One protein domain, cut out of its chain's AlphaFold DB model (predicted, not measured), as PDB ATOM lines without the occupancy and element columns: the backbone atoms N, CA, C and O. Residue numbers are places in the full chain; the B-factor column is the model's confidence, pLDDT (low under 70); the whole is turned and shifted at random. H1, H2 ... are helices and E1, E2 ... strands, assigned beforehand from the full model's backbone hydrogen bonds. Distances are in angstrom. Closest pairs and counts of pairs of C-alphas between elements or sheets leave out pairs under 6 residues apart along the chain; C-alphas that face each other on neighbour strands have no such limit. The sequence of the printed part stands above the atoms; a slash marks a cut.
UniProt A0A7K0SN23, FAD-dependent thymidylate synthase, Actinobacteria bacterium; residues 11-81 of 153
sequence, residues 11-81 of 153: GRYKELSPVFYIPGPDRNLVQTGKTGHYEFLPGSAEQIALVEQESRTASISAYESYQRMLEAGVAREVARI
ATOM      1  N   GLY A  11     137.482 -24.303 -13.919       96.81
ATOM      2  CA  GLY A  11     138.581 -24.860 -14.720       96.81
ATOM      3  C   GLY A  11     139.711 -23.865 -15.047       96.81
ATOM      4  O   GLY A  11     140.680 -24.237 -15.695       96.81
ATOM      5  N   ARG A  12     139.600 -22.583 -14.651       97.25
ATOM      6  CA  ARG A  12     140.713 -21.613 -14.730       97.25
ATOM      7  C   ARG A  12     141.693 -21.827 -13.590       97.25
ATOM      8  O   ARG A  12     142.898 -21.703 -13.770       97.25
ATOM      9  N   TYR A  13     141.156 -22.125 -12.412       95.06
ATOM     10  CA  TYR A  13     141.916 -22.177 -11.171       95.06
ATOM     11  C   TYR A  13     142.346 -23.600 -10.823       95.06
ATOM     12  O   TYR A  13     143.386 -23.777 -10.192       95.06
ATOM     13  N   LYS A  14     141.610 -24.613 -11.290       94.38
ATOM     14  CA  LYS A  14     141.866 -26.022 -10.993       94.38
ATOM     15  C   LYS A  14     141.885 -26.863 -12.269       94.38
ATOM     16  O   LYS A  14     141.222 -26.535 -13.248       94.38
ATOM     17  N   GLU A  15     142.662 -27.937 -12.237       97.06
ATOM     18  CA  GLU A  15     142.534 -29.025 -13.200       97.06
ATOM     19  C   GLU A  15     141.222 -29.787 -12.962       97.06
ATOM     20  O   GLU A  15     140.909 -30.157 -11.826       97.06
ATOM     21  N   LEU A  16     140.426 -29.969 -14.015       97.44
ATOM     22  CA  LEU A  16     139.124 -30.629 -13.912       97.44
ATOM     23  C   LEU A  16     139.302 -32.146 -13.844       97.44
ATOM     24  O   LEU A  16     140.111 -32.707 -14.574       97.44
ATOM     25  N   SER A  17     138.536 -32.812 -12.980       97.62
ATOM     26  CA  SER A  17     138.580 -34.272 -12.856       97.62
ATOM     27  C   SER A  17     137.971 -34.961 -14.090       97.62
ATOM     28  O   SER A  17     137.014 -34.431 -14.658       97.62
ATOM     29  N   PRO A  18     138.448 -36.160 -14.482       97.62
ATOM     30  CA  PRO A  18     137.969 -36.898 -15.658       97.62
ATOM     31  C   PRO A  18     136.628 -37.602 -15.395       97.62
ATOM     32  O   PRO A  18     136.487 -38.810 -15.578       97.62
ATOM     33  N   VAL A  19     135.638 -36.858 -14.911       98.31
ATOM     34  CA  VAL A  19     134.308 -37.374 -14.594       98.31
ATOM     35  C   VAL A  19     133.338 -36.792 -15.609       98.31
ATOM     36  O   VAL A  19     133.187 -35.577 -15.699       98.31
ATOM     37  N   PHE A  20     132.683 -37.660 -16.377       98.50
ATOM     38  CA  PHE A  20     131.815 -37.274 -17.487       98.50
ATOM     39  C   PHE A  20     130.431 -37.901 -17.337       98.50
ATOM     40  O   PHE A  20     130.295 -39.050 -16.917       98.50
ATOM     41  N   TYR A  21     129.398 -37.140 -17.677       98.31
ATOM     42  CA  TYR A  21     128.028 -37.609 -17.762       98.31
ATOM     43  C   TYR A  21     127.855 -38.491 -18.999       98.31
ATOM     44  O   TYR A  21     128.187 -38.100 -20.123       98.31
ATOM     45  N   ILE A  22     127.300 -39.677 -18.768       96.75
ATOM     46  CA  ILE A  22     126.789 -40.582 -19.791       96.75
ATOM     47  C   ILE A  22     125.337 -40.872 -19.398       96.75
ATOM     48  O   ILE A  22     125.093 -41.191 -18.229       96.75
ATOM     49  N   PRO A  23     124.369 -40.720 -20.317       94.31
ATOM     50  CA  PRO A  23     122.972 -40.979 -20.006       94.31
ATOM     51  C   PRO A  23     122.755 -42.448 -19.626       94.31
ATOM     52  O   PRO A  23     123.297 -43.350 -20.260       94.31
ATOM     53  N   GLY A  24     121.950 -42.672 -18.585       91.69
ATOM     54  CA  GLY A  24     121.517 -44.009 -18.181       91.69
ATOM     55  C   GLY A  24     120.540 -44.643 -19.183       91.69
ATOM     56  O   GLY A  24     120.019 -43.953 -20.062       91.69
ATOM     57  N   PRO A  25     120.248 -45.950 -19.053       89.62
ATOM     58  CA  PRO A  25     119.371 -46.674 -19.980       89.62
ATOM     59  C   PRO A  25     117.906 -46.207 -19.940       89.62
ATOM     60  O   PRO A  25     117.153 -46.447 -20.877       89.62
ATOM     61  N   ASP A  26     117.495 -45.540 -18.863       90.94
ATOM     62  CA  ASP A  26     116.168 -44.951 -18.668       90.94
ATOM     63  C   ASP A  26     116.007 -43.581 -19.350       90.94
ATOM     64  O   ASP A  26     114.905 -43.028 -19.413       90.94
ATOM     65  N   ARG A  27     117.091 -43.016 -19.890       95.88
ATOM     66  CA  ARG A  27     117.053 -41.752 -20.617       95.88
ATOM     67  C   ARG A  27     116.510 -41.967 -22.026       95.88
ATOM     68  O   ARG A  27     117.169 -42.551 -22.876       95.88
ATOM     69  N   ASN A  28     115.347 -41.389 -22.314       96.50
ATOM     70  CA  ASN A  28     114.795 -41.357 -23.671       96.50
ATOM     71  C   ASN A  28     115.785 -40.718 -24.661       96.50
ATOM     72  O   ASN A  28     116.319 -39.644 -24.379       96.50
ATOM     73  N   LEU A  29     116.011 -41.354 -25.812       96.12
ATOM     74  CA  LEU A  29     117.042 -40.959 -26.784       96.12
ATOM     75  C   LEU A  29     116.464 -40.434 -28.098       96.12
ATOM     76  O   LEU A  29     117.104 -39.634 -28.778       96.12
ATOM     77  N   VAL A  30     115.263 -40.877 -28.469       95.81
ATOM     78  CA  VAL A  30     114.691 -40.587 -29.785       95.81
ATOM     79  C   VAL A  30     113.793 -39.365 -29.691       95.81
ATOM     80  O   VAL A  30     112.813 -39.376 -28.955       95.81
ATOM     81  N   GLN A  31     114.120 -38.319 -30.447       94.38
ATOM     82  CA  GLN A  31     113.307 -37.109 -30.540       94.38
ATOM     83  C   GLN A  31     112.366 -37.186 -31.747       94.38
ATOM     84  O   GLN A  31     112.811 -37.390 -32.877       94.38
ATOM     85  N   THR A  32     111.078 -36.954 -31.522       94.00
ATOM     86  CA  THR A  32     110.049 -36.841 -32.565       94.00
ATOM     87  C   THR A  32     109.239 -35.555 -32.371       94.00
ATOM     88  O   THR A  32     109.411 -34.837 -31.384       94.00
ATOM     89  N   GLY A  33     108.369 -35.220 -33.325       90.06
ATOM     90  CA  GLY A  33     107.526 -34.023 -33.257       90.06
ATOM     91  C   GLY A  33     108.131 -32.801 -33.953       90.06
ATOM     92  O   GLY A  33     108.978 -32.919 -34.840       90.06
ATOM     93  N   LYS A  34     107.645 -31.610 -33.595       87.94
ATOM     94  CA  LYS A  34     108.024 -30.332 -34.227       87.94
ATOM     95  C   LYS A  34     108.714 -29.425 -33.218       87.94
ATOM     96  O   LYS A  34     108.535 -29.580 -32.016       87.94
ATOM     97  N   THR A  35     109.468 -28.446 -33.708       82.31
ATOM     98  CA  THR A  35     110.136 -27.441 -32.872       82.31
ATOM     99  C   THR A  35     109.169 -26.828 -31.858       82.31
ATOM    100  O   THR A  35     108.134 -26.288 -32.239       82.31
ATOM    101  N   GLY A  36     109.501 -26.940 -30.569       76.56
ATOM    102  CA  GLY A  36     108.665 -26.470 -29.453       76.56
ATOM    103  C   GLY A  36     107.661 -27.495 -28.905       76.56
ATOM    104  O   GLY A  36     107.131 -27.292 -27.819       76.56
ATOM    105  N   HIS A  37     107.454 -28.612 -29.603       81.12
ATOM    106  CA  HIS A  37     106.573 -29.718 -29.217       81.12
ATOM    107  C   HIS A  37     107.264 -31.054 -29.504       81.12
ATOM    108  O   HIS A  37     106.797 -31.858 -30.315       81.12
ATOM    109  N   TYR A  38     108.431 -31.246 -28.886       86.00
ATOM    110  CA  TYR A  38     109.177 -32.488 -29.008       86.00
ATOM    111  C   TYR A  38     108.667 -33.536 -28.027       86.00
ATOM    112  O   TYR A  38     108.445 -33.256 -26.845       86.00
ATOM    113  N   GLU A  39     108.552 -34.758 -28.523       90.38
ATOM    114  CA  GLU A  39     108.417 -35.949 -27.700       90.38
ATOM    115  C   GLU A  39     109.753 -36.682 -27.690       90.38
ATOM    116  O   GLU A  39     110.424 -36.810 -28.714       90.38
ATOM    117  N   PHE A  40     110.152 -37.140 -26.507       93.88
ATOM    118  CA  PHE A  40     111.338 -37.964 -26.337       93.88
ATOM    119  C   PHE A  40     110.881 -39.369 -25.986       93.88
ATOM    120  O   PHE A  40     110.179 -39.545 -24.989       93.88
ATOM    121  N   LEU A  41     111.290 -40.346 -26.785       95.31
ATOM    122  CA  LEU A  41     110.922 -41.753 -26.660       95.31
ATOM    123  C   LEU A  41     112.138 -42.601 -26.249       95.31
ATOM    124  O   LEU A  41     113.281 -42.202 -26.517       95.31
ATOM    125  N   PRO A  42     111.915 -43.764 -25.608       96.88
ATOM    126  CA  PRO A  42     112.982 -44.717 -25.327       96.88
ATOM    127  C   PRO A  42     113.765 -45.069 -26.597       96.88
ATOM    128  O   PRO A  42     113.184 -45.205 -27.674       96.88
ATOM    129  N   GLY A  43     115.085 -45.190 -26.467       95.62
ATOM    130  CA  GLY A  43     115.928 -45.708 -27.544       95.62
ATOM    131  C   GLY A  43     115.917 -47.235 -27.594       95.62
ATOM    132  O   GLY A  43     115.552 -47.892 -26.619       95.62
ATOM    133  N   SER A  44     116.347 -47.804 -28.719       96.62
ATOM    134  CA  SER A  44     116.663 -49.235 -28.796       96.62
ATOM    135  C   SER A  44     117.932 -49.567 -28.000       96.62
ATOM    136  O   SER A  44     118.722 -48.677 -27.669       96.62
ATOM    137  N   ALA A  45     118.164 -50.853 -27.717       95.94
ATOM    138  CA  ALA A  45     119.378 -51.300 -27.031       95.94
ATOM    139  C   ALA A  45     120.651 -50.896 -27.799       95.94
ATOM    140  O   ALA A  45     121.637 -50.470 -27.198       95.94
ATOM    141  N   GLU A  46     120.604 -50.953 -29.130       97.44
ATOM    142  CA  GLU A  46     121.695 -50.547 -30.014       97.44
ATOM    143  C   GLU A  46     121.949 -49.040 -29.934       97.44
ATOM    144  O   GLU A  46     123.101 -48.615 -29.901       97.44
ATOM    145  N   GLN A  47     120.893 -48.221 -29.860       97.38
ATOM    146  CA  GLN A  47     121.032 -46.770 -29.702       97.38
ATOM    147  C   GLN A  47     121.631 -46.402 -28.341       97.38
ATOM    148  O   GLN A  47     122.481 -45.516 -28.276       97.38
ATOM    149  N   ILE A  48     121.221 -47.084 -27.267       96.69
ATOM    150  CA  ILE A  48     121.778 -46.878 -25.923       96.69
ATOM    151  C   ILE A  48     123.272 -47.223 -25.911       96.69
ATOM    152  O   ILE A  48     124.085 -46.396 -25.495       96.69
ATOM    153  N   ALA A  49     123.638 -48.399 -26.430       96.75
ATOM    154  CA  ALA A  49     125.031 -48.833 -26.511       96.75
ATOM    155  C   ALA A  49     125.884 -47.884 -27.367       96.75
ATOM    156  O   ALA A  49     126.996 -47.530 -26.974       96.75
ATOM    157  N   LEU A  50     125.346 -47.417 -28.500       97.81
ATOM    158  CA  LEU A  50     126.013 -46.448 -29.367       97.81
ATOM    159  C   LEU A  50     126.284 -45.128 -28.634       97.81
ATOM    160  O   LEU A  50     127.408 -44.631 -28.660       97.81
ATOM    161  N   VAL A  51     125.279 -44.566 -27.955       97.69
ATOM    162  CA  VAL A  51     125.432 -43.308 -27.207       97.69
ATOM    163  C   VAL A  51     126.465 -43.452 -26.092       97.69
ATOM    164  O   VAL A  51     127.304 -42.561 -25.936       97.69
ATOM    165  N   GLU A  52     126.443 -44.556 -25.341       97.00
ATOM    166  CA  GLU A  52     127.453 -44.820 -24.314       97.00
ATOM    167  C   GLU A  52     128.860 -44.896 -24.920       97.00
ATOM    168  O   GLU A  52     129.774 -44.209 -24.447       97.00
ATOM    169  N   GLN A  53     129.038 -45.705 -25.968       97.94
ATOM    170  CA  GLN A  53     130.338 -45.943 -26.590       97.94
ATOM    171  C   GLN A  53     130.938 -44.659 -27.174       97.94
ATOM    172  O   GLN A  53     132.099 -44.342 -26.896       97.94
ATOM    173  N   GLU A  54     130.158 -43.904 -27.948       98.31
ATOM    174  CA  GLU A  54     130.625 -42.671 -28.587       98.31
ATOM    175  C   GLU A  54     130.918 -41.583 -27.549       98.31
ATOM    176  O   GLU A  54     131.977 -40.950 -27.591       98.31
ATOM    177  N   SER A  55     130.046 -41.420 -26.546       98.06
ATOM    178  CA  SER A  55     130.263 -40.442 -25.470       98.06
ATOM    179  C   SER A  55     131.529 -40.757 -24.678       98.06
ATOM    180  O   SER A  55     132.319 -39.856 -24.383       98.06
ATOM    181  N   ARG A  56     131.756 -42.037 -24.354       97.81
ATOM    182  CA  ARG A  56     132.957 -42.493 -23.643       97.81
ATOM    183  C   ARG A  56     134.215 -42.260 -24.474       97.81
ATOM    184  O   ARG A  56     135.174 -41.687 -23.963       97.81
ATOM    185  N   THR A  57     134.200 -42.663 -25.742       98.50
ATOM    186  CA  THR A  57     135.347 -42.533 -26.653       98.50
ATOM    187  C   THR A  57     135.741 -41.068 -26.838       98.50
ATOM    188  O   THR A  57     136.912 -40.714 -26.679       98.50
ATOM    189  N   ALA A  58     134.761 -40.192 -27.083       98.62
ATOM    190  CA  ALA A  58     134.993 -38.757 -27.214       98.62
ATOM    191  C   ALA A  58     135.530 -38.134 -25.914       98.62
ATOM    192  O   ALA A  58     136.480 -37.352 -25.955       98.62
ATOM    193  N   SER A  59     134.968 -38.513 -24.760       98.62
ATOM    194  CA  SER A  59     135.396 -37.992 -23.452       98.62
ATOM    195  C   SER A  59     136.843 -38.379 -23.122       98.62
ATOM    196  O   SER A  59     137.609 -37.533 -22.663       98.62
ATOM    197  N   ILE A  60     137.241 -39.627 -23.406       98.62
ATOM    198  CA  ILE A  60     138.622 -40.104 -23.211       98.62
ATOM    199  C   ILE A  60     139.587 -39.313 -24.098       98.62
ATOM    200  O   ILE A  60     140.531 -38.711 -23.590       98.62
ATOM    201  N   SER A  61     139.314 -39.242 -25.403       98.75
ATOM    202  CA  SER A  61     140.178 -38.543 -26.364       98.75
ATOM    203  C   SER A  61     140.342 -37.049 -26.039       98.75
ATOM    204  O   SER A  61     141.446 -36.487 -26.102       98.75
ATOM    205  N   ALA A  62     139.251 -36.395 -25.627       98.81
ATOM    206  CA  ALA A  62     139.279 -35.006 -25.190       98.81
ATOM    207  C   ALA A  62     140.112 -34.820 -23.915       98.81
ATOM    208  O   ALA A  62     140.915 -33.887 -23.842       98.81
ATOM    209  N   TYR A  63     139.970 -35.713 -22.930       98.75
ATOM    210  CA  TYR A  63     140.732 -35.624 -21.686       98.75
ATOM    211  C   TYR A  63     142.227 -35.889 -21.896       98.75
ATOM    212  O   TYR A  63     143.057 -35.169 -21.350       98.75
ATOM    213  N   GLU A  64     142.599 -36.849 -22.744       98.81
ATOM    214  CA  GLU A  64     144.001 -37.064 -23.125       98.81
ATOM    215  C   GLU A  64     144.597 -35.834 -23.822       98.81
ATOM    216  O   GLU A  64     145.735 -35.449 -23.560       98.81
ATOM    217  N   SER A  65     143.824 -35.182 -24.695       98.88
ATOM    218  CA  SER A  65     144.247 -33.938 -25.345       98.88
ATOM    219  C   SER A  65     144.427 -32.805 -24.336       98.88
ATOM    220  O   SER A  65     145.416 -32.078 -24.406       98.88
ATOM    221  N   TYR A  66     143.508 -32.690 -23.375       98.81
ATOM    222  CA  TYR A  66     143.602 -31.750 -22.263       98.81
ATOM    223  C   TYR A  66     144.876 -31.977 -21.437       98.81
ATOM    224  O   TYR A  66     145.626 -31.028 -21.214       98.81
ATOM    225  N   GLN A  67     145.172 -33.225 -21.063       98.81
ATOM    226  CA  GLN A  67     146.377 -33.589 -20.310       98.81
ATOM    227  C   GLN A  67     147.658 -33.253 -21.078       98.81
ATOM    228  O   GLN A  67     148.515 -32.555 -20.542       98.81
ATOM    229  N   ARG A  68     147.750 -33.613 -22.366       98.81
ATOM    230  CA  ARG A  68     148.908 -33.252 -23.206       98.81
ATOM    231  C   ARG A  68     149.141 -31.741 -23.275       98.81
ATOM    232  O   ARG A  68     150.284 -31.293 -23.275       98.81
ATOM    233  N   MET A  69     148.075 -30.938 -23.337       98.81
ATOM    234  CA  MET A  69     148.195 -29.474 -23.305       98.81
ATOM    235  C   MET A  69     148.724 -28.979 -21.954       98.81
ATOM    236  O   MET A  69     149.599 -28.114 -21.928       98.81
ATOM    237  N   LEU A  70     148.227 -29.527 -20.841       98.62
ATOM    238  CA  LEU A  70     148.713 -29.180 -19.502       98.62
ATOM    239  C   LEU A  70     150.187 -29.557 -19.308       98.62
ATOM    240  O   LEU A  70     150.962 -28.734 -18.824       98.62
ATOM    241  N   GLU A  71     150.586 -30.758 -19.731       98.62
ATOM    242  CA  GLU A  71     151.974 -31.241 -19.696       98.62
ATOM    243  C   GLU A  71     152.911 -30.354 -20.526       98.62
ATOM    244  O   GLU A  71     154.048 -30.100 -20.131       98.62
ATOM    245  N   ALA A  72     152.418 -29.812 -21.644       98.69
ATOM    246  CA  ALA A  72     153.134 -28.846 -22.473       98.69
ATOM    247  C   ALA A  72     153.163 -27.414 -21.893       98.69
ATOM    248  O   ALA A  72     153.679 -26.500 -22.538       98.69
ATOM    249  N   GLY A  73     152.604 -27.184 -20.699       98.44
ATOM    250  CA  GLY A  73     152.593 -25.882 -20.029       98.44
ATOM    251  C   GLY A  73     151.526 -24.905 -20.537       98.44
ATOM    252  O   GLY A  73     151.586 -23.714 -20.222       98.44
ATOM    253  N   VAL A  74     150.536 -25.372 -21.307       98.69
ATOM    254  CA  VAL A  74     149.407 -24.535 -21.740       98.69
ATOM    255  C   VAL A  74     148.563 -24.147 -20.524       98.69
ATOM    256  O   VAL A  74     148.220 -24.979 -19.684       98.69
ATOM    257  N   ALA A  75     148.184 -22.869 -20.437       98.50
ATOM    258  CA  ALA A  75     147.352 -22.367 -19.347       98.50
ATOM    259  C   ALA A  75     146.035 -23.155 -19.238       98.50
ATOM    260  O   ALA A  75     145.353 -23.372 -20.239       98.50
ATOM    261  N   ARG A  76     145.625 -23.516 -18.012       98.19
ATOM    262  CA  ARG A  76     144.412 -24.322 -17.750       98.19
ATOM    263  C   ARG A  76     143.163 -23.771 -18.429       98.19
ATOM    264  O   ARG A  76     142.353 -24.535 -18.946       98.19
ATOM    265  N   GLU A  77     143.023 -22.444 -18.454       97.88
ATOM    266  CA  GLU A  77     141.854 -21.801 -19.048       97.88
ATOM    267  C   GLU A  77     141.754 -21.976 -20.567       97.88
ATOM    268  O   GLU A  77     140.636 -21.953 -21.088       97.88
ATOM    269  N   VAL A  78     142.898 -22.186 -21.227       98.56
ATOM    270  CA  VAL A  78     143.030 -22.493 -22.656       98.56
ATOM    271  C   VAL A  78     142.990 -24.002 -22.879       98.56
ATOM    272  O   VAL A  78     142.250 -24.459 -23.735       98.56
ATOM    273  N   ALA A  79     143.712 -24.798 -22.086       98.69
ATOM    274  CA  ALA A  79     143.751 -26.251 -22.252       98.69
ATOM    275  C   ALA A  79     142.349 -26.879 -22.169       98.69
ATOM    276  O   ALA A  79     142.001 -27.749 -22.961       98.69
ATOM    277  N   ARG A  80     141.501 -26.405 -21.250       98.25
ATOM    278  CA  ARG A  80     140.149 -26.947 -21.037       98.25
ATOM    279  C   ARG A  80     139.174 -26.749 -22.205       98.25
ATOM    280  O   ARG A  80     138.088 -27.311 -22.148       98.25
ATOM    281  N   ILE A  81     139.496 -25.940 -23.221       98.25
ATOM    282  CA  ILE A  81     138.563 -25.652 -24.331       98.25
ATOM    283  C   ILE A  81     138.219 -26.898 -25.156       98.25
ATOM    284  O   ILE A  81     137.228 -26.890 -25.877       98.25
TER     285      ILE A  81
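What this domain is: This is residues 11 to 81 of the 153 residues of the protein "FAD-dependent thymidylate synthase" of Actinobacteria bacterium (UniProt A0A7K0SN23). One long helix, H1, makes the length of a flat, open shape, with a small hairpin of two strands, E1 and E2, beyond the end where H1 begins and the short helix H2 folded back at its other end. Residues 11 to 29, with no named element, run alongside H1 from the H2 end to the hairpin. The printed part has 71 residues with two named strands and two named helices in the order E1, E2, H1, H2; the sheet, E1 - E2, is antiparallel, and the class is mixed, helices and strands. The whole is only just extended, close to loose, with a radius of gyration of the C-alphas of 16.8 A, and spans 47 by 27 by 14 A.

Where its parts are: After residues 11 to 29 comes E1, residues 30 to 34, 13.0 A long, from C-alpha 30 at (114.691, -40.587, -29.785). E2, residues 37 to 41, is also 13.0 A long. H1, residues 45 to 71, runs 39.0 A from C-alpha 45 at (119.378, -51.300, -27.031). H2, residues 76 to 81, is 8.9 A long and ends at C-alpha 81 at (138.563, -25.652, -24.331).

How they stand to each other: E1 and E2 form a hairpin, antiparallel at 161 degrees, with N 32 and O 39 2.9 A apart and N 41 and O 30 2.8 A apart, both within hydrogen-bond range. E1 is apart from H1, and both strands are apart from H2. H1, with residues 66 to 70 alone, touches H2; the closest C-alphas, of Tyr 66 and Ala 79, are 5.5 A apart. They form a helical hairpin, opposite ways at a shallow tilt of 32 degrees, only just short of steep. In H1 every O i to N i+4 pair is within hydrogen-bond range; in H2, 1 of 2.

The domain as a whole: The C-alphas farthest apart, of Gly 33 and Gly 73, are 47.7 A apart. The printed part has no cut, and the three links between named elements are tight. The mean pLDDT of the printed part is 95.9, and no printed residue is under 70.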